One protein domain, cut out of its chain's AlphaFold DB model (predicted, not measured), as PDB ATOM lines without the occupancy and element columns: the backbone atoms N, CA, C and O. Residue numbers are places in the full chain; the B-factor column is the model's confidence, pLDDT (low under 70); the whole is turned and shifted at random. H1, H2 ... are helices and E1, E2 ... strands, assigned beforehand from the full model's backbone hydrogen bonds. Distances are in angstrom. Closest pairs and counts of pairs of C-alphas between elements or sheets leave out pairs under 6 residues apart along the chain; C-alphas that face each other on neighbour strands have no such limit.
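AT A GLANCE: This is residues 276 to 283 and 307 to 482 of the 517 residues of an uncharacterized protein of Haloarcula rubripromontorii (UniProt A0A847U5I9). Picture a long rod of two bodies set end to end, with a thin arm at one end: a strongly twisted, curled sheet of five strands, then a four-stranded sheet with the long helix H3 over one face, then the hairpin E3 and E4, residues 336 to 350, which sticks out beyond it. The last turns of H3 reach the five-stranded sheet. The printed part has 184 residues with three named helices and eleven named strands, in the order E1 H1 E2 E3 E4 E5 H2 E6 H3 E7 E8 E9 E10 E11, and its class is mixed, helices and strands. The larger sheet runs E1 E7 E10 E9 E8, antiparallel throughout; the other runs E6 E2 E5 E11 and is mixed. The whole is loose, with a radius of gyration of the C-alphas of 22.1 A and spans of 76 by 34 by 32 A.

IN THESE COORDINATES: Pass the cut after residue 283 and find C-alpha 313 at (-37.983, 39.209, -7.418), where E1, residues 313 to 316, begins. H1, residues 318 to 322, follows, then E2, residues 327 to 331, E3, residues 336 to 339, and E4, residues 347 to 350. E5 runs from 356 to 363 over 22.7 A, before H2, residues 365 to 370, and E6, residues 376 to 380. Look next for C-alpha 386 at (-49.638, 49.406, -48.618); from there H3 runs 25.1 A to residue 403. E7, residues 405 to 412, is 21.3 A long, and E8 holds residues 422 to 425. E9, residues 440 to 450, spans 24.7 A and bends by 77 degrees at residue 445. E10, residues 463 to 470, spans 21.5 A, and E11, residues 478 to 482, ends at C-alpha 482, (-54.295, 43.907, -47.754).

HOW THE PARTS SIT: Begin at the five-stranded sheet, whose edge strands are E1 and E8. E8, E9 and E10 form a meander, each strand the antiparallel neighbour of the one before; with E7, the antiparallel neighbour of E10, they form a Greek key. Look for N 314 and O 410 at 2.8 A between E1 and E7, N 409 and O 466 at 2.9 A between E7 and E10, N 448 and O 465 at 2.8 A between E10 and E9, and N 423 and O 442 at 2.8 A between E9 and E8. H1 is on this sheet at a height of 7.2 A; its closest C-alphas with E7 are those of Ala 318 and Gly 407, 3.4 A apart. The closest C-alphas of H3 and E10, those of Asp 402 and Ser 469, are 5.8 A apart. Move on to the other sheet, where H3 on one face makes two layers, a helix over a sheet, at a height of 7.6 A. H3 runs slantwise to the strands, at 41 degrees to E2 on the local plane, and its closest C-alphas with E5 are those of Val 386 and Pro 358, 5.3 A apart. E6 and E2 are parallel, with N 329 and O 377 at 2.8 A; E2 and E5 are antiparallel, with N 330 and O 360 at 2.8 A; E5 and E11 are antiparallel, with N 361 and O 480 at 2.8 A. H2 is only just not on this sheet, with 4 pairs of C-alphas within 10 A. In the hairpin E3 and E4, N 338 and O 348 are 2.9 A apart; both strands are apart from H3. In H1, H2 and H3 every O i to N i+4 pair is within hydrogen-bond range.

THE WHOLE: The two C-alphas farthest apart, those of Gly 341 and Ala 455, are 77.7 A from each other. Residues 284 to 306 are not printed, and C-alphas 283 and 307 are 26.5 A apart across the cut. The links E8 to E9 and E9 to E10 are long. Mean pLDDT of the printed part is 86.0; 28 residues are under 70, among them 279 to 283, 349 to 353 and 453 to 459.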
ATOM      1  N   ALA A 276     -34.086  38.417 -13.560       90.94
ATOM      2  CA  ALA A 276     -34.991  38.345 -12.421       90.94
ATOM      3  C   ALA A 276     -35.788  37.024 -12.375       90.94
ATOM      4  O   ALA A 276     -36.829  36.927 -11.715       90.94
ATOM      5  N   THR A 277     -35.334  35.998 -13.101       88.88
ATOM      6  CA  THR A 277     -35.984  34.678 -13.173       88.88
ATOM      7  C   THR A 277     -35.670  33.793 -11.966       88.88
ATOM      8  O   THR A 277     -36.469  32.922 -11.603       88.88
ATOM      9  N   GLY A 278     -34.522  34.013 -11.321       72.75
ATOM     10  CA  GLY A 278     -34.019  33.191 -10.230       72.75
ATOM     11  C   GLY A 278     -34.325  33.768  -8.852       72.75
ATOM     12  O   GLY A 278     -33.526  34.533  -8.331       72.75
ATOM     13  N   GLY A 279     -35.416  33.333  -8.211       62.75
ATOM     14  CA  GLY A 279     -35.550  33.502  -6.755       62.75
ATOM     15  C   GLY A 279     -36.888  34.006  -6.237       62.75
ATOM     16  O   GLY A 279     -36.905  34.916  -5.417       62.75
ATOM     17  N   TYR A 280     -38.002  33.386  -6.632       62.06
ATOM     18  CA  TYR A 280     -39.232  33.579  -5.864       62.06
ATOM     19  C   TYR A 280     -39.082  32.897  -4.499       62.06
ATOM     20  O   TYR A 280     -39.179  31.671  -4.394       62.06
ATOM     21  N   VAL A 281     -38.798  33.684  -3.464       58.88
ATOM     22  CA  VAL A 281     -38.846  33.226  -2.075       58.88
ATOM     23  C   VAL A 281     -40.304  33.295  -1.647       58.88
ATOM     24  O   VAL A 281     -40.787  34.325  -1.192       58.88
ATOM     25  N   ASP A 282     -41.033  32.194  -1.828       59.00
ATOM     26  CA  ASP A 282     -42.307  32.032  -1.130       59.00
ATOM     27  C   ASP A 282     -41.984  32.106   0.368       59.00
ATOM     28  O   ASP A 282     -41.114  31.365   0.832       59.00
ATOM     29  N   GLY A 283     -42.620  33.010   1.117       57.19
ATOM     30  CA  GLY A 283     -42.316  33.319   2.528       57.19
ATOM     31  C   GLY A 283     -42.432  32.138   3.510       57.19
ATOM     32  O   GLY A 283     -42.386  32.323   4.723       57.19
ATOM     33  N   ILE A 307     -24.309  39.422 -17.818       53.69
ATOM     34  CA  ILE A 307     -25.572  39.351 -17.089       53.69
ATOM     35  C   ILE A 307     -25.224  39.794 -15.668       53.69
ATOM     36  O   ILE A 307     -24.560  39.064 -14.928       53.69
ATOM     37  N   ASP A 308     -25.599  41.029 -15.349       58.78
ATOM     38  CA  ASP A 308     -25.423  41.639 -14.035       58.78
ATOM     39  C   ASP A 308     -26.188  40.826 -12.968       58.78
ATOM     40  O   ASP A 308     -27.066  40.022 -13.312       58.78
ATOM     41  N   PRO A 309     -25.838  40.958 -11.673       65.06
ATOM     42  CA  PRO A 309     -26.238  40.020 -10.626       65.06
ATOM     43  C   PRO A 309     -27.746  39.743 -10.611       65.06
ATOM     44  O   PRO A 309     -28.562  40.646 -10.785       65.06
ATOM     45  N   ASN A 310     -28.094  38.472 -10.369       80.12
ATOM     46  CA  ASN A 310     -29.475  37.991 -10.282       80.12
ATOM     47  C   ASN A 310     -30.334  38.929  -9.423       80.12
ATOM     48  O   ASN A 310     -30.115  39.051  -8.216       80.12
ATOM     49  N   LEU A 311     -31.339  39.539 -10.040       89.75
ATOM     50  CA  LEU A 311     -32.300  40.402  -9.378       89.75
ATOM     51  C   LEU A 311     -33.313  39.535  -8.624       89.75
ATOM     52  O   LEU A 311     -34.032  38.724  -9.210       89.75
ATOM     53  N   TRP A 312     -33.376  39.675  -7.304       89.31
ATOM     54  CA  TRP A 312     -34.284  38.867  -6.491       89.31
ATOM     55  C   TRP A 312     -35.697  39.440  -6.527       89.31
ATOM     56  O   TRP A 312     -35.991  40.434  -5.870       89.31
ATOM     57  N   THR A 313     -36.576  38.805  -7.298       90.50
ATOM     58  CA  THR A 313     -37.983  39.209  -7.418       90.50
ATOM     59  C   THR A 313     -38.777  38.843  -6.163       90.50
ATOM     60  O   THR A 313     -38.940  37.664  -5.851       90.50
ATOM     61  N   LEU A 314     -39.352  39.847  -5.499       88.56
ATOM     62  CA  LEU A 314     -40.290  39.683  -4.383       88.56
ATOM     63  C   LEU A 314     -41.726  39.487  -4.895       88.56
ATOM     64  O   LEU A 314     -42.453  38.615  -4.425       88.56
ATOM     65  N   LYS A 315     -42.141  40.285  -5.889       89.81
ATOM     66  CA  LYS A 315     -43.503  40.293  -6.453       89.81
ATOM     67  C   LYS A 315     -43.446  40.725  -7.917       89.81
ATOM     68  O   LYS A 315     -42.754  41.678  -8.241       89.81
ATOM     69  N   ASN A 316     -44.173  40.058  -8.812       91.88
ATOM     70  CA  ASN A 316     -44.233  40.445 -10.228       91.88
ATOM     71  C   ASN A 316     -45.676  40.422 -10.736       91.88
ATOM     72  O   ASN A 316     -46.180  39.371 -11.147       91.88
ATOM     73  N   ASN A 317     -46.311  41.592 -10.734       89.44
ATOM     74  CA  ASN A 317     -47.674  41.791 -11.219       89.44
ATOM     75  C   ASN A 317     -47.728  42.379 -12.635       89.44
ATOM     76  O   ASN A 317     -48.817  42.577 -13.181       89.44
ATOM     77  N   ALA A 318     -46.571  42.614 -13.256       92.94
ATOM     78  CA  ALA A 318     -46.459  43.463 -14.430       92.94
ATOM     79  C   ALA A 318     -47.386  43.053 -15.582       92.94
ATOM     80  O   ALA A 318     -48.124  43.872 -16.133       92.94
ATOM     81  N   LEU A 319     -47.407  41.763 -15.929       89.00
ATOM     82  CA  LEU A 319     -48.237  41.270 -17.029       89.00
ATOM     83  C   LEU A 319     -49.744  41.378 -16.739       89.00
ATOM     84  O   LEU A 319     -50.533  41.608 -17.660       89.00
ATOM     85  N   TYR A 320     -50.148  41.193 -15.480       87.62
ATOM     86  CA  TYR A 320     -51.552  41.269 -15.075       87.62
ATOM     87  C   TYR A 320     -52.087  42.705 -15.152       87.62
ATOM     88  O   TYR A 320     -53.223  42.914 -15.590       87.62
ATOM     89  N   GLU A 321     -51.263  43.672 -14.755       89.00
ATOM     90  CA  GLU A 321     -51.597  45.098 -14.714       89.00
ATOM     91  C   GLU A 321     -51.631  45.719 -16.114       89.00
ATOM     92  O   GLU A 321     -52.601  46.391 -16.459       89.00
ATOM     93  N   MET A 322     -50.648  45.406 -16.964       89.19
ATOM     94  CA  MET A 322     -50.541  45.983 -18.311       89.19
ATOM     95  C   MET A 322     -51.675  45.578 -19.265       89.19
ATOM     96  O   MET A 322     -52.041  46.352 -20.146       89.19
ATOM     97  N   ARG A 323     -52.214  44.354 -19.139       84.75
ATOM     98  CA  ARG A 323     -53.233  43.775 -20.052       84.75
ATOM     99  C   ARG A 323     -52.984  44.105 -21.540       84.75
ATOM    100  O   ARG A 323     -53.875  44.629 -22.216       84.75
ATOM    101  N   PRO A 324     -51.789  43.802 -22.072       83.94
ATOM    102  CA  PRO A 324     -51.370  44.285 -23.381       83.94
ATOM    103  C   PRO A 324     -52.225  43.675 -24.499       83.94
ATOM    104  O   PRO A 324     -52.489  42.468 -24.525       83.94
ATOM    105  N   PHE A 325     -52.620  44.491 -25.475       91.12
ATOM    106  CA  PHE A 325     -53.021  43.958 -26.777       91.12
ATOM    107  C   PHE A 325     -51.779  43.501 -27.539       91.12
ATOM    108  O   PHE A 325     -50.676  43.949 -27.269       91.12
ATOM    109  N   ASN A 326     -51.934  42.598 -28.503       94.12
ATOM    110  CA  ASN A 326     -50.799  42.008 -29.227       94.12
ATOM    111  C   ASN A 326     -50.922  42.139 -30.750       94.12
ATOM    112  O   ASN A 326     -50.078  41.635 -31.491       94.12
ATOM    113  N   THR A 327     -51.998  42.774 -31.219       97.06
ATOM    114  CA  THR A 327     -52.329  42.961 -32.629       97.06
ATOM    115  C   THR A 327     -52.908  44.362 -32.834       97.06
ATOM    116  O   THR A 327     -53.821  44.763 -32.118       97.06
ATOM    117  N   LEU A 328     -52.438  45.073 -33.856       97.06
ATOM    118  CA  LEU A 328     -52.970  46.353 -34.318       97.06
ATOM    119  C   LEU A 328     -53.475  46.207 -35.757       97.06
ATOM    120  O   LEU A 328     -52.747  45.741 -36.634       97.06
ATOM    121  N   ILE A 329     -54.716  46.617 -36.010       97.69
ATOM    122  CA  ILE A 329     -55.250  46.811 -37.361       97.69
ATOM    123  C   ILE A 329     -55.220  48.303 -37.668       97.69
ATOM    124  O   ILE A 329     -55.983  49.069 -37.090       97.69
ATOM    125  N   LEU A 330     -54.386  48.698 -38.619       97.44
ATOM    126  CA  LEU A 330     -54.266  50.071 -39.079       97.44
ATOM    127  C   LEU A 330     -54.937  50.222 -40.448       97.44
ATOM    128  O   LEU A 330     -54.621  49.488 -41.391       97.44
ATOM    129  N   ARG A 331     -55.882  51.157 -40.564       96.56
ATOM    130  CA  ARG A 331     -56.638  51.407 -41.802       96.56
ATOM    131  C   ARG A 331     -56.198  52.720 -42.431       96.56
ATOM    132  O   ARG A 331     -56.436  53.771 -41.852       96.56
ATOM    133  N   GLY A 332     -55.582  52.651 -43.605       93.69
ATOM    134  CA  GLY A 332     -55.224  53.831 -44.384       93.69
ATOM    135  C   GLY A 332     -56.438  54.548 -44.981       93.69
ATOM    136  O   GLY A 332     -57.576  54.089 -44.867       93.69
ATOM    137  N   VAL A 333     -56.180  55.654 -45.675       90.19
ATOM    138  CA  VAL A 333     -57.202  56.430 -46.391       90.19
ATOM    139  C   VAL A 333     -57.283  56.045 -47.867       90.19
ATOM    140  O   VAL A 333     -56.281  55.703 -48.500       90.19
ATOM    141  N   ASP A 334     -58.488  56.153 -48.423       84.25
ATOM    142  CA  ASP A 334     -58.728  56.081 -49.863       84.25
ATOM    143  C   ASP A 334     -58.180  57.351 -50.553       84.25
ATOM    144  O   ASP A 334     -58.416  58.483 -50.118       84.25
ATOM    145  N   GLY A 335     -57.431  57.167 -51.642       68.12
ATOM    146  CA  GLY A 335     -57.066  58.231 -52.576       68.12
ATOM    147  C   GLY A 335     -55.594  58.639 -52.618       68.12
ATOM    148  O   GLY A 335     -54.838  58.547 -51.653       68.12
ATOM    149  N   ILE A 336     -55.173  59.193 -53.755       63.44
ATOM    150  CA  ILE A 336     -53.808  59.682 -54.007       63.44
ATOM    151  C   ILE A 336     -53.863  61.202 -54.186       63.44
ATOM    152  O   ILE A 336     -54.793  61.732 -54.794       63.44
ATOM    153  N   ARG A 337     -52.864  61.932 -53.677       60.94
ATOM    154  CA  ARG A 337     -52.691  63.336 -54.063       60.94
ATOM    155  C   ARG A 337     -52.205  63.384 -55.504       60.94
ATOM    156  O   ARG A 337     -51.121  62.891 -55.810       60.94
ATOM    157  N   LYS A 338     -53.005  63.965 -56.392       70.38
ATOM    158  CA  LYS A 338     -52.621  64.187 -57.785       70.38
ATOM    159  C   LYS A 338     -52.423  65.682 -57.989       70.38
ATOM    160  O   LYS A 338     -53.313  66.470 -57.679       70.38
ATOM    161  N   ARG A 339     -51.262  66.079 -58.517       72.75
ATOM    162  CA  ARG A 339     -51.059  67.460 -58.970       72.75
ATOM    163  C   ARG A 339     -51.841  67.686 -60.256       72.75
ATOM    164  O   ARG A 339     -51.567  67.048 -61.275       72.75
ATOM    165  N   LEU A 340     -52.820  68.579 -60.201       71.62
ATOM    166  CA  LEU A 340     -53.586  69.007 -61.368       71.62
ATOM    167  C   LEU A 340     -52.770  70.035 -62.159       71.62
ATOM    168  O   LEU A 340     -52.550  71.138 -61.683       71.62
ATOM    169  N   GLY A 341     -52.322  69.683 -63.369       79.69
ATOM    170  CA  GLY A 341     -51.631  70.623 -64.268       79.69
ATOM    171  C   GLY A 341     -50.098  70.529 -64.315       79.69
ATOM    172  O   GLY A 341     -49.447  71.468 -64.761       79.69
ATOM    173  N   GLY A 342     -49.499  69.406 -63.904       75.62
ATOM    174  CA  GLY A 342     -48.051  69.169 -64.015       75.62
ATOM    175  C   GLY A 342     -47.275  69.481 -62.731       75.62
ATOM    176  O   GLY A 342     -47.843  69.494 -61.642       75.62
ATOM    177  N   ALA A 343     -45.959  69.698 -62.845       76.38
ATOM    178  CA  ALA A 343     -45.044  69.775 -61.698       76.38
ATOM    179  C   ALA A 343     -45.359  70.903 -60.693       76.38
ATOM    180  O   ALA A 343     -44.956  70.795 -59.540       76.38
ATOM    181  N   PHE A 344     -46.105  71.939 -61.089       75.56
ATOM    182  CA  PHE A 344     -46.421  73.112 -60.256       75.56
ATOM    183  C   PHE A 344     -47.915  73.265 -59.925       75.56
ATOM    184  O   PHE A 344     -48.322  74.287 -59.383       75.56
ATOM    185  N   GLY A 345     -48.741  72.274 -60.265       77.25
ATOM    186  CA  GLY A 345     -50.177  72.301 -59.992       77.25
ATOM    187  C   GLY A 345     -50.543  72.048 -58.523       77.25
ATOM    188  O   GLY A 345     -49.767  71.386 -57.826       77.25
ATOM    189  N   PRO A 346     -51.721  72.505 -58.051       68.00
ATOM    190  CA  PRO A 346     -52.207  72.190 -56.710       68.00
ATOM    191  C   PRO A 346     -52.403  70.677 -56.545       68.00
ATOM    192  O   PRO A 346     -52.847  69.978 -57.465       68.00
ATOM    193  N   GLU A 347     -52.049  70.161 -55.368       66.75
ATOM    194  CA  GLU A 347     -52.309  68.771 -55.000       66.75
ATOM    195  C   GLU A 347     -53.760  68.624 -54.568       66.75
ATOM    196  O   GLU A 347     -54.147  69.107 -53.508       66.75
ATOM    197  N   VAL A 348     -54.553  67.922 -55.372       73.19
ATOM    198  CA  VAL A 348     -55.931  67.587 -55.015       73.19
ATOM    199  C   VAL A 348     -55.989  66.128 -54.594       73.19
ATOM    200  O   VAL A 348     -55.314  65.260 -55.159       73.19
ATOM    201  N   LEU A 349     -56.777  65.867 -53.559       61.47
ATOM    202  CA  LEU A 349     -57.077  64.529 -53.079       61.47
ATOM    203  C   LEU A 349     -58.039  63.881 -54.074       61.47
ATOM    204  O   LEU A 349     -59.205  64.248 -54.143       61.47
ATOM    205  N   VAL A 350     -57.541  62.948 -54.879       67.19
ATOM    206  CA  VAL A 350     -58.391  62.175 -55.784       67.19
ATOM    207  C   VAL A 350     -58.606  60.828 -55.114       67.19
ATOM    208  O   VAL A 350     -57.649  60.058 -54.987       67.19
ATOM    209  N   ALA A 351     -59.831  60.568 -54.641       67.12
ATOM    210  CA  ALA A 351     -60.236  59.232 -54.202       67.12
ATOM    211  C   ALA A 351     -59.853  58.222 -55.292       67.12
ATOM    212  O   ALA A 351     -59.904  58.549 -56.482       67.12
ATOM    213  N   HIS A 352     -59.440  57.010 -54.924       61.50
ATOM    214  CA  HIS A 352     -58.906  56.060 -55.896       61.50
ATOM    215  C   HIS A 352     -59.969  55.607 -56.914       61.50
ATOM    216  O   HIS A 352     -59.644  54.979 -57.919       61.50
ATOM    217  N   GLY A 353     -61.231  56.001 -56.717       61.31
ATOM    218  CA  GLY A 353     -62.344  55.802 -57.639       61.31
ATOM    219  C   GLY A 353     -62.857  54.364 -57.642       61.31
ATOM    220  O   GLY A 353     -63.997  54.128 -58.023       61.31
ATOM    221  N   ASP A 354     -62.050  53.413 -57.170       80.38
ATOM    222  CA  ASP A 354     -62.431  52.019 -56.965       80.38
ATOM    223  C   ASP A 354     -62.990  51.739 -55.559       80.38
ATOM    224  O   ASP A 354     -63.451  50.623 -55.297       80.38
ATOM    225  N   GLY A 355     -62.981  52.751 -54.680       84.19
ATOM    226  CA  GLY A 355     -63.464  52.661 -53.309       84.19
ATOM    227  C   GLY A 355     -62.647  51.672 -52.488       84.19
ATOM    228  O   GLY A 355     -63.234  50.847 -51.791       84.19
ATOM    229  N   THR A 356     -61.317  51.679 -52.611       89.88
ATOM    230  CA  THR A 356     -60.433  50.803 -51.837       89.88
ATOM    231  C   THR A 356     -59.467  51.571 -50.940       89.88
ATOM    232  O   THR A 356     -59.066  52.692 -51.235       89.88
ATOM    233  N   TYR A 357     -59.074  50.954 -49.826       92.50
ATOM    234  CA  TYR A 357     -58.088  51.497 -48.894       92.50
ATOM    235  C   TYR A 357     -57.071  50.419 -48.483       92.50
ATOM    236  O   TYR A 357     -57.418  49.230 -48.417       92.50
ATOM    237  N   PRO A 358     -55.805  50.793 -48.217       95.62
ATOM    238  CA  PRO A 358     -54.817  49.860 -47.698       95.62
ATOM    239  C   PRO A 358     -55.068  49.602 -46.204       95.62
ATOM    240  O   PRO A 358     -55.301  50.521 -45.424       95.62
ATOM    241  N   GLU A 359     -54.995  48.346 -45.788       96.94
ATOM    242  CA  GLU A 359     -55.062  47.909 -44.395       96.94
ATOM    243  C   GLU A 359     -53.782  47.143 -44.056       96.94
ATOM    244  O   GLU A 359     -53.345  46.278 -44.821       96.94
ATOM    245  N   ALA A 360     -53.200  47.428 -42.895       98.06
ATOM    246  CA  ALA A 360     -52.142  46.621 -42.305       98.06
ATOM    247  C   ALA A 360     -52.618  46.025 -40.983       98.06
ATOM    248  O   ALA A 360     -53.263  46.685 -40.177       98.06
ATOM    249  N   ARG A 361     -52.270  44.765 -40.745       98.25
ATOM    250  CA  ARG A 361     -52.435  44.083 -39.468       98.25
ATOM    251  C   ARG A 361     -51.057  43.727 -38.936       98.25
ATOM    252  O   ARG A 361     -50.488  42.722 -39.362       98.25
ATOM    253  N   ALA A 362     -50.547  44.545 -38.027       97.94
ATOM    254  CA  ALA A 362     -49.319  44.271 -37.296       97.94
ATOM    255  C   ALA A 362     -49.633  43.405 -36.068       97.94
ATOM    256  O   ALA A 362     -50.672  43.586 -35.436       97.94
ATOM    257  N   PHE A 363     -48.772  42.453 -35.725       97.44
ATOM    258  CA  PHE A 363     -48.889  41.677 -34.489       97.44
ATOM    259  C   PHE A 363     -47.517  41.237 -33.987       97.44
ATOM    260  O   PHE A 363     -46.559  41.150 -34.755       97.44
ATOM    261  N   TYR A 364     -47.434  40.966 -32.686       96.00
ATOM    262  CA  TYR A 364     -46.211  40.528 -32.023       96.00
ATOM    263  C   TYR A 364     -46.340  39.050 -31.611       96.00
ATOM    264  O   TYR A 364     -46.999  38.759 -30.606       96.00
ATOM    265  N   PRO A 365     -45.759  38.104 -32.382       95.06
ATOM    266  CA  PRO A 365     -45.952  36.666 -32.186       95.06
ATOM    267  C   PRO A 365     -45.720  36.166 -30.750       95.06
ATOM    268  O   PRO A 365     -46.605  35.467 -30.258       95.06
ATOM    269  N   PRO A 366     -44.661  36.587 -30.017       90.75
ATOM    270  CA  PRO A 366     -44.426  36.102 -28.653       90.75
ATOM    271  C   PRO A 366     -45.592  36.357 -27.686       90.75
ATOM    272  O   PRO A 366     -45.867  35.547 -26.803       90.75
ATOM    273  N   LEU A 367     -46.313  37.471 -27.855       90.94
ATOM    274  CA  LEU A 367     -47.493  37.763 -27.038       90.94
ATOM    275  C   LEU A 367     -48.741  37.037 -27.542       90.94
ATOM    276  O   LEU A 367     -49.575  36.665 -26.725       90.94
ATOM    277  N   VAL A 368     -48.879  36.824 -28.855       93.19
ATOM    278  CA  VAL A 368     -50.005  36.071 -29.441       93.19
ATOM    279  C   VAL A 368     -49.996  34.618 -28.976       93.19
ATOM    280  O   VAL A 368     -51.042  34.090 -28.598       93.19
ATOM    281  N   GLU A 369     -48.823  33.988 -28.995       90.62
ATOM    282  CA  GLU A 369     -48.622  32.617 -28.521       90.62
ATOM    283  C   GLU A 369     -48.963  32.508 -27.034       90.62
ATOM    284  O   GLU A 369     -49.739  31.640 -26.633       90.62
ATOM    285  N   ARG A 370     -48.481  33.462 -26.232       86.06
ATOM    286  CA  ARG A 370     -48.688  33.489 -24.782       86.06
ATOM    287  C   ARG A 370     -50.135  33.732 -24.367       86.06
ATOM    288  O   ARG A 370     -50.620  33.080 -23.448       86.06
ATOM    289  N   SER A 371     -50.845  34.647 -25.027       89.06
ATOM    290  CA  SER A 371     -52.258  34.905 -24.724       89.06
ATOM    291  C   SER A 371     -53.207  33.870 -25.337       89.06
ATOM    292  O   SER A 371     -54.420  33.995 -25.179       89.06
ATOM    293  N   GLY A 372     -52.692  32.878 -26.076       92.31
ATOM    294  CA  GLY A 372     -53.502  31.866 -26.756       92.31
ATOM    295  C   GLY A 372     -54.389  32.430 -27.874       92.31
ATOM    296  O   GLY A 372     -55.409  31.832 -28.215       92.31
ATOM    297  N   GLY A 373     -54.045  33.595 -28.437       94.31
ATOM    298  CA  GLY A 373     -54.881  34.275 -29.425       94.31
ATOM    299  C   GLY A 373     -54.545  35.750 -29.640       94.31
ATOM    300  O   GLY A 373     -53.680  36.320 -28.983       94.31
ATOM    301  N   ARG A 374     -55.240  36.391 -30.586       95.00
ATOM    302  CA  ARG A 374     -55.031  37.807 -30.925       95.00
ATOM    303  C   ARG A 374     -55.943  38.719 -30.107       95.00
ATOM    304  O   ARG A 374     -57.161  38.646 -30.246       95.00
ATOM    305  N   ILE A 375     -55.350  39.635 -29.353       94.06
ATOM    306  CA  ILE A 375     -56.029  40.753 -28.694       94.06
ATOM    307  C   ILE A 375     -55.790  41.975 -29.583       94.06
ATOM    308  O   ILE A 375     -54.645  42.372 -29.788       94.06
ATOM    309  N   THR A 376     -56.855  42.494 -30.198       96.06
ATOM    310  CA  THR A 376     -56.753  43.409 -31.347       96.06
ATOM    311  C   THR A 376     -57.219  44.824 -31.014       96.06
ATOM    312  O   THR A 376     -58.365  44.998 -30.609       96.06
ATOM    313  N   ALA A 377     -56.377  45.819 -31.293       94.69
ATOM    314  CA  ALA A 377     -56.740  47.233 -31.393       94.69
ATOM    315  C   ALA A 377     -56.950  47.631 -32.867       94.69
ATOM    316  O   ALA A 377     -56.423  46.980 -33.774       94.69
ATOM    317  N   THR A 378     -57.752  48.663 -33.138       95.69
ATOM    318  CA  THR A 378     -57.969  49.183 -34.500       95.69
ATOM    319  C   THR A 378     -57.833  50.692 -34.505       95.69
ATOM    320  O   THR A 378     -58.582  51.350 -33.795       95.69
ATOM    321  N   GLU A 379     -56.958  51.215 -35.360       96.06
ATOM    322  CA  GLU A 379     -56.679  52.648 -35.473       96.06
ATOM    323  C   GLU A 379     -56.773  53.126 -36.936       96.06
ATOM    324  O   GLU A 379     -56.559  52.340 -37.875       96.06
ATOM    325  N   PRO A 380     -57.123  54.401 -37.173       94.88
ATOM    326  CA  PRO A 380     -57.036  55.018 -38.489       94.88
ATOM    327  C   PRO A 380     -55.599  55.459 -38.808       94.88
ATOM    328  O   PRO A 380     -54.799  55.742 -37.924       94.88
ATOM    329  N   SER A 381     -55.283  55.571 -40.096       94.06
ATOM    330  CA  SER A 381     -54.004  56.060 -40.607       94.06
ATOM    331  C   SER A 381     -54.205  56.961 -41.813       94.06
ATOM    332  O   SER A 381     -55.081  56.731 -42.643       94.06
ATOM    333  N   ASN A 382     -53.333  57.958 -41.951       91.31
ATOM    334  CA  ASN A 382     -53.291  58.838 -43.120       91.31
ATOM    335  C   ASN A 382     -52.502  58.236 -44.299       91.31
ATOM    336  O   ASN A 382     -52.395  58.862 -45.363       91.31
ATOM    337  N   ALA A 383     -51.938  57.037 -44.133       91.56
ATOM    338  CA  ALA A 383     -51.231  56.328 -45.184       91.56
ATOM    339  C   ALA A 383     -52.170  55.936 -46.329       91.56
ATOM    340  O   ALA A 383     -53.308  55.518 -46.139       91.56
ATOM    341  N   ARG A 384     -51.650  56.042 -47.552       88.31
ATOM    342  CA  ARG A 384     -52.392  55.785 -48.803       88.31
ATOM    343  C   ARG A 384     -51.857  54.606 -49.591       88.31
ATOM    344  O   ARG A 384     -52.448  54.184 -50.577       88.31
ATOM    345  N   THR A 385     -50.691  54.102 -49.203       90.25
ATOM    346  CA  THR A 385     -50.034  52.985 -49.874       90.25
ATOM    347  C   THR A 385     -49.843  51.853 -48.886       90.25
ATOM    348  O   THR A 385     -49.640  52.085 -47.695       90.25
ATOM    349  N   VAL A 386     -49.861  50.625 -49.404       94.31
ATOM    350  CA  VAL A 386     -49.638  49.406 -48.618       94.31
ATOM    351  C   VAL A 386     -48.332  49.487 -47.819       94.31
ATOM    352  O   VAL A 386     -48.338  49.286 -46.612       94.31
ATOM    353  N   GLY A 387     -47.227  49.879 -48.460       93.62
ATOM    354  CA  GLY A 387     -45.934  49.981 -47.776       93.62
ATOM    355  C   GLY A 387     -45.844  51.123 -46.756       93.62
ATOM    356  O   GLY A 387     -45.039  51.043 -45.832       93.62
ATOM    357  N   ALA A 388     -46.635  52.194 -46.901       92.56
ATOM    358  CA  ALA A 388     -46.699  53.250 -45.891       92.56
ATOM    359  C   ALA A 388     -47.478  52.781 -44.657       92.56
ATOM    360  O   ALA A 388     -46.949  52.887 -43.555       92.56
ATOM    361  N   VAL A 389     -48.665  52.186 -44.850       96.06
ATOM    362  CA  VAL A 389     -49.479  51.673 -43.734       96.06
ATOM    363  C   VAL A 389     -48.786  50.508 -43.024       96.06
ATOM    364  O   VAL A 389     -48.934  50.357 -41.823       96.06
ATOM    365  N   GLU A 390     -47.969  49.718 -43.727       96.88
ATOM    366  CA  GLU A 390     -47.154  48.655 -43.128       96.88
ATOM    367  C   GLU A 390     -46.122  49.198 -42.133       96.88
ATOM    368  O   GLU A 390     -46.075  48.763 -40.982       96.88
ATOM    369  N   ARG A 391     -45.301  50.169 -42.566       95.44
ATOM    370  CA  ARG A 391     -44.283  50.796 -41.707       95.44
ATOM    371  C   ARG A 391     -44.920  51.537 -40.539       95.44
ATOM    372  O   ARG A 391     -44.423  51.438 -39.421       95.44
ATOM    373  N   GLU A 392     -46.015  52.245 -40.803       95.25
ATOM    374  CA  GLU A 392     -46.769  52.967 -39.783       95.25
ATOM    375  C   GLU A 392     -47.392  52.004 -38.770       95.25
ATOM    376  O   GLU A 392     -47.205  52.198 -37.579       95.25
ATOM    377  N   ALA A 393     -48.014  50.902 -39.210       96.69
ATOM    378  CA  ALA A 393     -48.580  49.894 -38.310       96.69
ATOM    379  C   ALA A 393     -47.511  49.227 -37.443       96.69
ATOM    380  O   ALA A 393     -47.749  48.959 -36.269       96.69
ATOM    381  N   LYS A 394     -46.324  48.970 -38.003       96.50
ATOM    382  CA  LYS A 394     -45.193  48.419 -37.253       96.50
ATOM    383  C   LYS A 394     -44.678  49.393 -36.192       96.50
ATOM    384  O   LYS A 394     -44.455  48.977 -35.059       96.50
ATOM    385  N   SER A 395     -44.504  50.665 -36.556       93.88
ATOM    386  CA  SER A 395     -44.067  51.720 -35.633       93.88
ATOM    387  C   SER A 395     -45.098  51.958 -34.535       93.88
ATOM    388  O   SER A 395     -44.746  51.941 -33.363       93.88
ATOM    389  N   MET A 396     -46.370  52.102 -34.915       94.44
ATOM    390  CA  MET A 396     -47.473  52.378 -34.001       94.44
ATOM    391  C   MET A 396     -47.720  51.208 -33.053       94.44
ATOM    392  O   MET A 396     -47.903  51.449 -31.873       94.44
ATOM    393  N   LEU A 397     -47.662  49.947 -33.514       94.56
ATOM    394  CA  LEU A 397     -47.768  48.798 -32.607       94.56
ATOM    395  C   LEU A 397     -46.615  48.767 -31.596       94.56
ATOM    396  O   LEU A 397     -46.851  48.431 -30.440       94.56
ATOM    397  N   LYS A 398     -45.385  49.093 -32.019       92.81
ATOM    398  CA  LYS A 398     -44.241  49.164 -31.101       92.81
ATOM    399  C   LYS A 398     -44.469  50.253 -30.054       92.81
ATOM    400  O   LYS A 398     -44.476  49.936 -28.877       92.81
ATOM    401  N   GLU A 399     -44.730  51.481 -30.495       90.06
ATOM    402  CA  GLU A 399     -44.988  52.636 -29.627       90.06
ATOM    403  C   GLU A 399     -46.121  52.351 -28.645       90.06
ATOM    404  O   GLU A 399     -45.968  52.534 -27.446       90.06
ATOM    405  N   MET A 400     -47.226  51.803 -29.144       90.06
ATOM    406  CA  MET A 400     -48.344  51.353 -28.336       90.06
ATOM    407  C   MET A 400     -47.918  50.356 -27.257       90.06
ATOM    408  O   MET A 400     -48.247  50.556 -26.098       90.06
ATOM    409  N   LEU A 401     -47.186  49.298 -27.609       89.31
ATOM    410  CA  LEU A 401     -46.736  48.291 -26.647       89.31
ATOM    411  C   LEU A 401     -45.703  48.830 -25.651       89.31
ATOM    412  O   LEU A 401     -45.739  48.434 -24.491       89.31
ATOM    413  N   ASP A 402     -44.820  49.730 -26.085       83.56
ATOM    414  CA  ASP A 402     -43.863  50.393 -25.196       83.56
ATOM    415  C   ASP A 402     -44.586  51.350 -24.230       83.56
ATOM    416  O   ASP A 402     -44.184  51.472 -23.074       83.56
ATOM    417  N   SER A 403     -45.651  52.009 -24.712       80.31
ATOM    418  CA  SER A 403     -46.500  52.943 -23.959       80.31
ATOM    419  C   SER A 403     -47.528  52.253 -23.066       80.31
ATOM    420  O   SER A 403     -48.078  52.893 -22.173       80.31
ATOM    421  N   VAL A 404     -47.800  50.958 -23.286       73.81
ATOM    422  CA  VAL A 404     -48.536  50.117 -22.334       73.81
ATOM    423  C   VAL A 404     -47.599  49.893 -21.149       73.81
ATOM    424  O   VAL A 404     -46.888  48.896 -21.035       73.81
ATOM    425  N   SER A 405     -47.550  50.912 -20.304       69.50
ATOM    426  CA  SER A 405     -46.816  50.978 -19.056       69.50
ATOM    427  C   SER A 405     -47.745  50.666 -17.888       69.50
ATOM    428  O   SER A 405     -48.965  50.559 -18.034       69.50
ATOM    429  N   GLY A 406     -47.157  50.547 -16.704       81.69
ATOM    430  CA  GLY A 406     -47.907  50.387 -15.460       81.69
ATOM    431  C   GLY A 406     -47.945  48.956 -14.949       81.69
ATOM    432  O   GLY A 406     -48.731  48.663 -14.060       81.69
ATOM    433  N   GLY A 407     -47.102  48.078 -15.498       93.00
ATOM    434  CA  GLY A 407     -46.768  46.844 -14.813       93.00
ATOM    435  C   GLY A 407     -45.771  47.110 -13.689       93.00
ATOM    436  O   GLY A 407     -44.836  47.882 -13.885       93.00
ATOM    437  N   THR A 408     -45.942  46.457 -12.547       94.75
ATOM    438  CA  THR A 408     -45.052  46.583 -11.389       94.75
ATOM    439  C   THR A 408     -44.301  45.283 -11.098       94.75
ATOM    440  O   THR A 408     -44.850  44.171 -11.162       94.75
ATOM    441  N   ILE A 409     -43.010  45.414 -10.788       94.50
ATOM    442  CA  ILE A 409     -42.160  44.342 -10.264       94.50
ATOM    443  C   ILE A 409     -41.481  44.866  -9.000       94.50
ATOM    444  O   ILE A 409     -40.740  45.836  -9.070       94.50
ATOM    445  N   HIS A 410     -41.701  44.220  -7.859       93.38
ATOM    446  CA  HIS A 410     -40.952  44.493  -6.635       93.38
ATOM    447  C   HIS A 410     -39.798  43.507  -6.521       93.38
ATOM    448  O   HIS A 410     -39.981  42.295  -6.686       93.38
ATOM    449  N   THR A 411     -38.622  44.017  -6.194       92.94
ATOM    450  CA  THR A 411     -37.396  43.240  -6.028       92.94
ATOM    451  C   THR A 411     -36.758  43.561  -4.689       92.94
ATOM    452  O   THR A 411     -37.076  44.580  -4.078       92.94
ATOM    453  N   ALA A 412     -35.817  42.731  -4.240       90.81
ATOM    454  CA  ALA A 412     -34.872  43.165  -3.219       90.81
ATOM    455  C   ALA A 412     -34.222  44.489  -3.654       90.81
ATOM    456  O   ALA A 412     -34.156  44.786  -4.855       90.81
ATOM    457  N   LEU A 413     -33.782  45.283  -2.678       91.56
ATOM    458  CA  LEU A 413     -33.174  46.584  -2.927       91.56
ATOM    459  C   LEU A 413     -32.043  46.469  -3.963       91.56
ATOM    460  O   LEU A 413     -31.045  45.785  -3.753       91.56
ATOM    461  N   ALA A 414     -32.237  47.136  -5.094       92.88
ATOM    462  CA  ALA A 414     -31.387  47.055  -6.277       92.88
ATOM    463  C   ALA A 414     -31.197  48.458  -6.881       92.88
ATOM    464  O   ALA A 414     -31.819  48.768  -7.899       92.88
ATOM    465  N   PRO A 415     -30.380  49.325  -6.252       91.31
ATOM    466  CA  PRO A 415     -30.137  50.698  -6.711       91.31
ATOM    467  C   PRO A 415     -29.337  50.767  -8.019       91.31
ATOM    468  O   PRO A 415     -29.230  51.821  -8.637       91.31
ATOM    469  N   SER A 416     -28.760  49.646  -8.456       91.50
ATOM    470  CA  SER A 416     -28.082  49.550  -9.746       91.50
ATOM    471  C   SER A 416     -29.050  49.498 -10.926       91.50
ATOM    472  O   SER A 416     -28.638  49.856 -12.026       91.50
ATOM    473  N   VAL A 417     -30.304  49.072 -10.727       94.00
ATOM    474  CA  VAL A 417     -31.328  49.034 -11.781       94.00
ATOM    475  C   VAL A 417     -31.874  50.439 -11.984       94.00
ATOM    476  O   VAL A 417     -32.344  51.052 -11.030       94.00
ATOM    477  N   ARG A 418     -31.849  50.926 -13.223       95.25
ATOM    478  CA  ARG A 418     -32.254  52.290 -13.576       95.25
ATOM    479  C   ARG A 418     -33.264  52.291 -14.722       95.25
ATOM    480  O   ARG A 418     -33.447  51.271 -15.400       95.25
ATOM    481  N   PRO A 419     -33.940  53.419 -14.998       95.44
ATOM    482  CA  PRO A 419     -34.758  53.538 -16.191       95.44
ATOM    483  C   PRO A 419     -33.975  53.184 -17.462       95.44
ATOM    484  O   PRO A 419     -32.777  53.430 -17.565       95.44
ATOM    485  N   PHE A 420     -34.689  52.628 -18.444       93.69
ATOM    486  CA  PHE A 420     -34.196  52.086 -19.721       93.69
ATOM    487  C   PHE A 420     -33.399  50.778 -19.664       93.69
ATOM    488  O   PHE A 420     -33.148  50.206 -20.732       93.69
ATOM    489  N   ASP A 421     -33.022  50.294 -18.482       94.50
ATOM    490  CA  ASP A 421     -32.508  48.934 -18.351       94.50
ATOM    491  C   ASP A 421     -33.604  47.923 -18.725       94.50
ATOM    492  O   ASP A 421     -34.807  48.225 -18.676       94.50
ATOM    493  N   THR A 422     -33.203  46.717 -19.129       94.81
ATOM    494  CA  THR A 422     -34.144  45.617 -19.354       94.81
ATOM    495  C   THR A 422     -34.067  44.592 -18.235       94.81
ATOM    496  O   THR A 422     -33.012  44.325 -17.666       94.81
ATOM    497  N   VAL A 423     -35.214  44.016 -17.894       95.00
ATOM    498  CA  VAL A 423     -35.333  42.998 -16.852       95.00
ATOM    499  C   VAL A 423     -36.018  41.785 -17.452       95.00
ATOM    500  O   VAL A 423     -37.147  41.868 -17.938       95.00
ATOM    501  N   LEU A 424     -35.340  40.644 -17.424       94.56
ATOM    502  CA  LEU A 424     -35.907  39.365 -17.819       94.56
ATOM    503  C   LEU A 424     -36.577  38.733 -16.598       94.56
ATOM    504  O   LEU A 424     -35.894  38.284 -15.687       94.56
ATOM    505  N   ALA A 425     -37.910  38.695 -16.553       93.06
ATOM    506  CA  ALA A 425     -38.633  38.201 -15.381       93.06
ATOM    507  C   ALA A 425     -39.700  37.163 -15.742       93.06
ATOM    508  O   ALA A 425     -40.450  37.304 -16.715       93.06
ATOM    509  N   THR A 426     -39.816  36.128 -14.908       90.81
ATOM    510  CA  THR A 426     -40.889  35.133 -15.012       90.81
ATOM    511  C   THR A 426     -42.193  35.738 -14.486       90.81
ATOM    512  O   THR A 426     -42.216  36.224 -13.352       90.81
ATOM    513  N   PRO A 427     -43.293  35.724 -15.261       86.56
ATOM    514  CA  PRO A 427     -44.584  36.201 -14.774       86.56
ATOM    515  C   PRO A 427     -45.052  35.399 -13.555       86.56
ATOM    516  O   PRO A 427     -44.948  34.168 -13.537       86.56
ATOM    517  N   THR A 428     -45.632  36.081 -12.567       83.25
ATOM    518  CA  THR A 428     -46.283  35.416 -11.431       83.25
ATOM    519  C   THR A 428     -47.800  35.548 -11.526       83.25
ATOM    520  O   THR A 428     -48.328  36.528 -12.048       83.25
ATOM    521  N   CYS A 429     -48.524  34.533 -11.054       71.06
ATOM    522  CA  CYS A 429     -49.980  34.575 -10.924       71.06
ATOM    523  C   CYS A 429     -50.339  34.219  -9.482       71.06
ATOM    524  O   CYS A 429     -50.039  33.111  -9.036       71.06
ATOM    525  N   ASN A 430     -50.945  35.155  -8.743       70.19
ATOM    526  CA  ASN A 430     -51.232  35.019  -7.307       70.19
ATOM    527  C   ASN A 430     -50.000  34.602  -6.476       70.19
ATOM    528  O   ASN A 430     -50.085  33.666  -5.681       70.19
ATOM    529  N   GLY A 431     -48.843  35.236  -6.708       66.31
ATOM    530  CA  GLY A 431     -47.608  34.902  -5.987       66.31
ATOM    531  C   GLY A 431     -47.094  33.487  -6.272       66.31
ATOM    532  O   GLY A 431     -46.410  32.886  -5.458       66.31
ATOM    533  N   ARG A 432     -47.460  32.883  -7.406       70.19
ATOM    534  CA  ARG A 432     -46.850  31.629  -7.858       70.19
ATOM    535  C   ARG A 432     -46.123  31.879  -9.160       70.19
ATOM    536  O   ARG A 432     -46.753  32.242 -10.157       70.19
ATOM    537  N   SER A 433     -44.810  31.671  -9.145       69.62
ATOM    538  CA  SER A 433     -44.010  31.622 -10.363       69.62
ATOM    539  C   SER A 433     -44.475  30.455 -11.215       69.62
ATOM    540  O   SER A 433     -44.533  29.310 -10.762       69.62
ATOM    541  N   ALA A 434     -44.830  30.746 -12.458       74.38
ATOM    542  CA  ALA A 434     -45.171  29.710 -13.406       74.38
ATOM    543  C   ALA A 434     -43.872  29.126 -13.975       74.38
ATOM    544  O   ALA A 434     -43.292  29.679 -14.901       74.38
ATOM    545  N   ILE A 435     -43.400  28.028 -13.376       72.94
ATOM    546  CA  ILE A 435     -42.118  27.375 -13.711       72.94
ATOM    547  C   ILE A 435     -42.051  26.972 -15.198       72.94
ATOM    548  O   ILE A 435     -40.974  26.967 -15.783       72.94
ATOM    549  N   ASP A 436     -43.201  26.705 -15.823       83.06
ATOM    550  CA  ASP A 436     -43.308  26.290 -17.229       83.06
ATOM    551  C   ASP A 436     -43.586  27.455 -18.200       83.06
ATOM    552  O   ASP A 436     -43.995  27.230 -19.341       83.06
ATOM    553  N   ILE A 437     -43.450  28.707 -17.753       83.69
ATOM    554  CA  ILE A 437     -43.697  29.885 -18.586       83.69
ATOM    555  C   ILE A 437     -42.376  30.584 -18.884       83.69
ATOM    556  O   ILE A 437     -41.692  31.042 -17.972       83.69
ATOM    557  N   ASP A 438     -42.078  30.741 -20.176       87.88
ATOM    558  CA  ASP A 438     -40.898  31.476 -20.624       87.88
ATOM    559  C   ASP A 438     -40.873  32.889 -20.012       87.88
ATOM    560  O   ASP A 438     -41.917  33.565 -20.001       87.88
ATOM    561  N   PRO A 439     -39.714  33.375 -19.546       91.94
ATOM    562  CA  PRO A 439     -39.571  34.740 -19.064       91.94
ATOM    563  C   PRO A 439     -39.986  35.777 -20.110       91.94
ATOM    564  O   PRO A 439     -39.967  35.531 -21.320       91.94
ATOM    565  N   ILE A 440     -40.386  36.950 -19.632       90.94
ATOM    566  CA  ILE A 440     -40.683  38.107 -20.474       90.94
ATOM    567  C   ILE A 440     -39.610  39.152 -20.210       90.94
ATOM    568  O   ILE A 440     -39.234  39.389 -19.065       90.94
ATOM    569  N   GLU A 441     -39.119  39.755 -21.285       93.50
ATOM    570  CA  GLU A 441     -38.237  40.906 -21.198       93.50
ATOM    571  C   GLU A 441     -39.083  42.173 -21.047       93.50
ATOM    572  O   GLU A 441     -39.945  42.480 -21.879       93.50
ATOM    573  N   TYR A 442     -38.838  42.890 -19.963       94.56
ATOM    574  CA  TYR A 442     -39.461  44.160 -19.642       94.56
ATOM    575  C   TYR A 442     -38.436  45.280 -19.772       94.56
ATOM    576  O   TYR A 442     -37.249  45.060 -19.563       94.56
ATOM    577  N   GLU A 443     -38.889  46.482 -20.101       94.19
ATOM    578  CA  GLU A 443     -38.072  47.690 -20.044       94.19
ATOM    579  C   GLU A 443     -38.490  48.513 -18.827       94.19
ATOM    580  O   GLU A 443     -39.673  48.821 -18.654       94.19
ATOM    581  N   VAL A 444     -37.523  48.881 -17.991       95.62
ATOM    582  CA  VAL A 444     -37.759  49.693 -16.796       95.62
ATOM    583  C   VAL A 444     -38.108  51.111 -17.227       95.62
ATOM    584  O   VAL A 444     -37.357  51.742 -17.968       95.62
ATOM    585  N   GLN A 445     -39.266  51.610 -16.802       95.19
ATOM    586  CA  GLN A 445     -39.758  52.965 -17.079       95.19
ATOM    587  C   GLN A 445     -39.504  53.905 -15.898       95.19
ATOM    588  O   GLN A 445     -39.121  55.057 -16.096       95.19
ATOM    589  N   ARG A 446     -39.692  53.396 -14.680       95.94
ATOM    590  CA  ARG A 446     -39.429  54.094 -13.423       95.94
ATOM    591  C   ARG A 446     -38.906  53.100 -12.394       95.94
ATOM    592  O   ARG A 446     -39.328  51.944 -12.394       95.94
ATOM    593  N   THR A 447     -38.022  53.557 -11.523       97.06
ATOM    594  CA  THR A 447     -37.624  52.848 -10.309       97.06
ATOM    595  C   THR A 447     -38.027  53.665  -9.086       97.06
ATOM    596  O   THR A 447     -38.118  54.893  -9.138       97.06
ATOM    597  N   ALA A 448     -38.333  52.980  -7.992       96.62
ATOM    598  CA  ALA A 448     -38.495  53.564  -6.671       96.62
ATOM    599  C   ALA A 448     -37.723  52.694  -5.679       96.62
ATOM    600  O   ALA A 448     -38.096  51.546  -5.438       96.62
ATOM    601  N   HIS A 449     -36.619  53.212  -5.158       95.25
ATOM    602  CA  HIS A 449     -35.771  52.530  -4.189       95.25
ATOM    603  C   HIS A 449     -36.168  52.983  -2.787       95.25
ATOM    604  O   HIS A 449     -35.961  54.147  -2.446       95.25
ATOM    605  N   THR A 450     -36.736  52.081  -1.989       93.19
ATOM    606  CA  THR A 450     -37.175  52.364  -0.618       93.19
ATOM    607  C   THR A 450     -36.210  51.717   0.365       93.19
ATOM    608  O   THR A 450     -36.004  50.501   0.333       93.19
ATOM    609  N   TYR A 451     -35.603  52.533   1.230       87.56
ATOM    610  CA  TYR A 451     -34.473  52.126   2.073       87.56
ATOM    611  C   TYR A 451     -34.830  51.802   3.532       87.56
ATOM    612  O   TYR A 451     -33.960  51.332   4.255       87.56
ATOM    613  N   ASN A 452     -36.082  51.984   3.961       79.44
ATOM    614  CA  ASN A 452     -36.545  51.582   5.294       79.44
ATOM    615  C   ASN A 452     -37.812  50.728   5.246       79.44
ATOM    616  O   ASN A 452     -38.444  50.558   4.205       79.44
ATOM    617  N   VAL A 453     -38.126  50.155   6.405       64.06
ATOM    618  CA  VAL A 453     -39.246  49.248   6.631       64.06
ATOM    619  C   VAL A 453     -40.489  50.054   6.996       64.06
ATOM    620  O   VAL A 453     -40.524  50.690   8.049       64.06
ATOM    621  N   ASP A 454     -41.529  49.968   6.170       56.19
ATOM    622  CA  ASP A 454     -42.865  50.392   6.578       56.19
ATOM    623  C   ASP A 454     -43.311  49.511   7.754       56.19
ATOM    624  O   ASP A 454     -43.514  48.309   7.584       56.19
ATOM    625  N   ALA A 455     -43.500  50.094   8.941       54.84
ATOM    626  CA  ALA A 455     -44.000  49.357  10.108       54.84
ATOM    627  C   ALA A 455     -45.392  48.725   9.868       54.84
ATOM    628  O   ALA A 455     -45.749  47.764  10.548       54.84
ATOM    629  N   ASP A 456     -46.141  49.243   8.886       56.88
ATOM    630  CA  ASP A 456     -47.504  48.833   8.530       56.88
ATOM    631  C   ASP A 456     -47.655  48.358   7.059       56.88
ATOM    632  O   ASP A 456     -48.771  48.079   6.609       56.88
ATOM    633  N   GLY A 457     -46.566  48.290   6.278       60.12
ATOM    634  CA  GLY A 457     -46.605  48.015   4.831       60.12
ATOM    635  C   GLY A 457     -46.663  46.525   4.463       60.12
ATOM    636  O   GLY A 457     -46.315  45.654   5.252       60.12
ATOM    637  N   GLU A 458     -47.077  46.200   3.225       63.00
ATOM    638  CA  GLU A 458     -47.095  44.804   2.725       63.00
ATOM    639  C   GLU A 458     -45.689  44.178   2.621       63.00
ATOM    640  O   GLU A 458     -45.566  42.951   2.585       63.00
ATOM    641  N   LEU A 459     -44.637  45.002   2.533       62.28
ATOM    642  CA  LEU A 459     -43.245  44.578   2.386       62.28
ATOM    643  C   LEU A 459     -42.400  45.161   3.521       62.28
ATOM    644  O   LEU A 459     -42.007  46.321   3.481       62.28
ATOM    645  N   GLU A 460     -42.073  44.327   4.505       72.50
ATOM    646  CA  GLU A 460     -41.294  44.719   5.689       72.50
ATOM    647  C   GLU A 460     -39.767  44.805   5.428       72.50
ATOM    648  O   GLU A 460     -38.960  44.617   6.337       72.50
ATOM    649  N   VAL A 461     -39.331  45.020   4.183       83.50
ATOM    650  CA  VAL A 461     -37.904  45.034   3.813       83.50
ATOM    651  C   VAL A 461     -37.593  46.144   2.807       83.50
ATOM    652  O   VAL A 461     -38.442  46.442   1.959       83.50
ATOM    653  N   PRO A 462     -36.371  46.716   2.836       88.56
ATOM    654  CA  PRO A 462     -35.894  47.582   1.768       88.56
ATOM    655  C   PRO A 462     -36.029  46.896   0.408       88.56
ATOM    656  O   PRO A 462     -35.641  45.734   0.229       88.56
ATOM    657  N   HIS A 463     -36.593  47.609  -0.557       92.19
ATOM    658  CA  HIS A 463     -36.954  47.037  -1.845       92.19
ATOM    659  C   HIS A 463     -36.847  48.070  -2.961       92.19
ATOM    660  O   HIS A 463     -36.854  49.278  -2.728       92.19
ATOM    661  N   THR A 464     -36.761  47.575  -4.193       94.75
ATOM    662  CA  THR A 464     -36.954  48.401  -5.384       94.75
ATOM    663  C   THR A 464     -38.297  48.043  -6.006       94.75
ATOM    664  O   THR A 464     -38.542  46.881  -6.332       94.75
ATOM    665  N   GLU A 465     -39.160  49.031  -6.208       95.69
ATOM    666  CA  GLU A 465     -40.300  48.915  -7.110       95.69
ATOM    667  C   GLU A 465     -39.884  49.360  -8.516       95.69
ATOM    668  O   GLU A 465     -39.363  50.454  -8.722       95.69
ATOM    669  N   LEU A 466     -40.119  48.498  -9.496       96.69
ATOM    670  CA  LEU A 466     -39.886  48.758 -10.907       96.69
ATOM    671  C   LEU A 466     -41.238  48.946 -11.587       96.69
ATOM    672  O   LEU A 466     -42.002  47.988 -11.728       96.69
ATOM    673  N   SER A 467     -41.519  50.155 -12.070       96.19
ATOM    674  CA  SER A 467     -42.576  50.346 -13.058       96.19
ATOM    675  C   SER A 467     -42.003  50.011 -14.428       96.19
ATOM    676  O   SER A 467     -41.073  50.661 -14.908       96.19
ATOM    677  N   VAL A 468     -42.553  48.992 -15.069       95.69
ATOM    678  CA  VAL A 468     -42.038  48.447 -16.320       95.69
ATOM    679  C   VAL A 468     -43.062  48.538 -17.450       95.69
ATOM    680  O   VAL A 468     -44.272  48.656 -17.229       95.69
ATOM    681  N   SER A 469     -42.565  48.456 -18.682       94.19
ATOM    682  CA  SER A 469     -43.363  48.146 -19.869       94.19
ATOM    683  C   SER A 469     -42.777  46.941 -20.600       94.19
ATOM    684  O   SER A 469     -41.726  46.413 -20.229       94.19
ATOM    685  N   LEU A 470     -43.468  46.447 -21.622       93.50
ATOM    686  CA  LEU A 470     -42.961  45.331 -22.415       93.50
ATOM    687  C   LEU A 470     -41.796  45.776 -23.297       93.50
ATOM    688  O   LEU A 470     -41.942  46.698 -24.098       93.50
ATOM    689  N   HIS A 471     -40.673  45.057 -23.242       92.62
ATOM    690  CA  HIS A 471     -39.599  45.294 -24.196       92.62
ATOM    691  C   HIS A 471     -39.939  44.641 -25.543       92.62
ATOM    692  O   HIS A 471     -39.879  43.418 -25.714       92.62
ATOM    693  N   VAL A 472     -40.325  45.452 -26.531       91.56
ATOM    694  CA  VAL A 472     -40.695  44.954 -27.862       91.56
ATOM    695  C   VAL A 472     -39.543  45.096 -28.842       91.56
ATOM    696  O   VAL A 472     -39.196  46.197 -29.273       91.56
ATOM    697  N   ASN A 473     -39.013  43.958 -29.295       91.00
ATOM    698  CA  ASN A 473     -38.068  43.934 -30.404       91.00
ATOM    699  C   ASN A 473     -38.819  44.168 -31.731       91.00
ATOM    700  O   ASN A 473     -39.563  43.282 -32.176       91.00
ATOM    701  N   PRO A 474     -38.592  45.297 -32.433       91.44
ATOM    702  CA  PRO A 474     -39.308  45.609 -33.667       91.44
ATOM    703  C   PRO A 474     -39.075  44.575 -34.765       91.44
ATOM    704  O   PRO A 474     -39.929  44.392 -35.628       91.44
ATOM    705  N   SER A 475     -37.936  43.876 -34.769       94.19
ATOM    706  CA  SER A 475     -37.650  42.863 -35.792       94.19
ATOM    707  C   SER A 475     -38.619  41.675 -35.731       94.19
ATOM    708  O   SER A 475     -38.924  41.106 -36.774       94.19
ATOM    709  N   LYS A 476     -39.173  41.375 -34.549       95.31
ATOM    710  CA  LYS A 476     -40.156  40.304 -34.331       95.31
ATOM    711  C   LYS A 476     -41.597  40.726 -34.648       95.31
ATOM    712  O   LYS A 476     -42.481  39.880 -34.633       95.31
ATOM    713  N   ILE A 477     -41.863  42.006 -34.926       96.38
ATOM    714  CA  ILE A 477     -43.195  42.454 -35.359       96.38
ATOM    715  C   ILE A 477     -43.423  42.029 -36.809       96.38
ATOM    716  O   ILE A 477     -42.728  42.498 -37.723       96.38
ATOM    717  N   GLU A 478     -44.448  41.203 -36.995       97.81
ATOM    718  CA  GLU A 478     -44.943  40.762 -38.292       97.81
ATOM    719  C   GLU A 478     -46.105  41.646 -38.744       97.81
ATOM    720  O   GLU A 478     -46.928  42.082 -37.936       97.81
ATOM    721  N   VAL A 479     -46.191  41.906 -40.051       98.00
ATOM    722  CA  VAL A 479     -47.260  42.723 -40.631       98.00
ATOM    723  C   VAL A 479     -47.870  42.011 -41.828       98.00
ATOM    724  O   VAL A 479     -47.184  41.667 -42.784       98.00
ATOM    725  N   ASN A 480     -49.186  41.824 -41.785       98.00
ATOM    726  CA  ASN A 480     -49.971  41.350 -42.919       98.00
ATOM    727  C   ASN A 480     -50.698  42.530 -43.550       98.00
ATOM    728  O   ASN A 480     -51.460  43.208 -42.864       98.00
ATOM    729  N   THR A 481     -50.522  42.752 -44.845       97.50
ATOM    730  CA  THR A 481     -51.193  43.846 -45.548       97.50
ATOM    731  C   THR A 481     -52.231  43.349 -46.543       97.50
ATOM    732  O   THR A 481     -52.142  42.246 -47.082       97.50
ATOM    733  N   ALA A 482     -53.256  44.163 -46.770       96.69
ATOM    734  CA  ALA A 482     -54.295  43.907 -47.754       96.69
ATOM    735  C   ALA A 482     -54.868  45.227 -48.280       96.69
ATOM    736  O   ALA A 482     -54.848  46.241 -47.591       96.69
TER     737      ALA A 482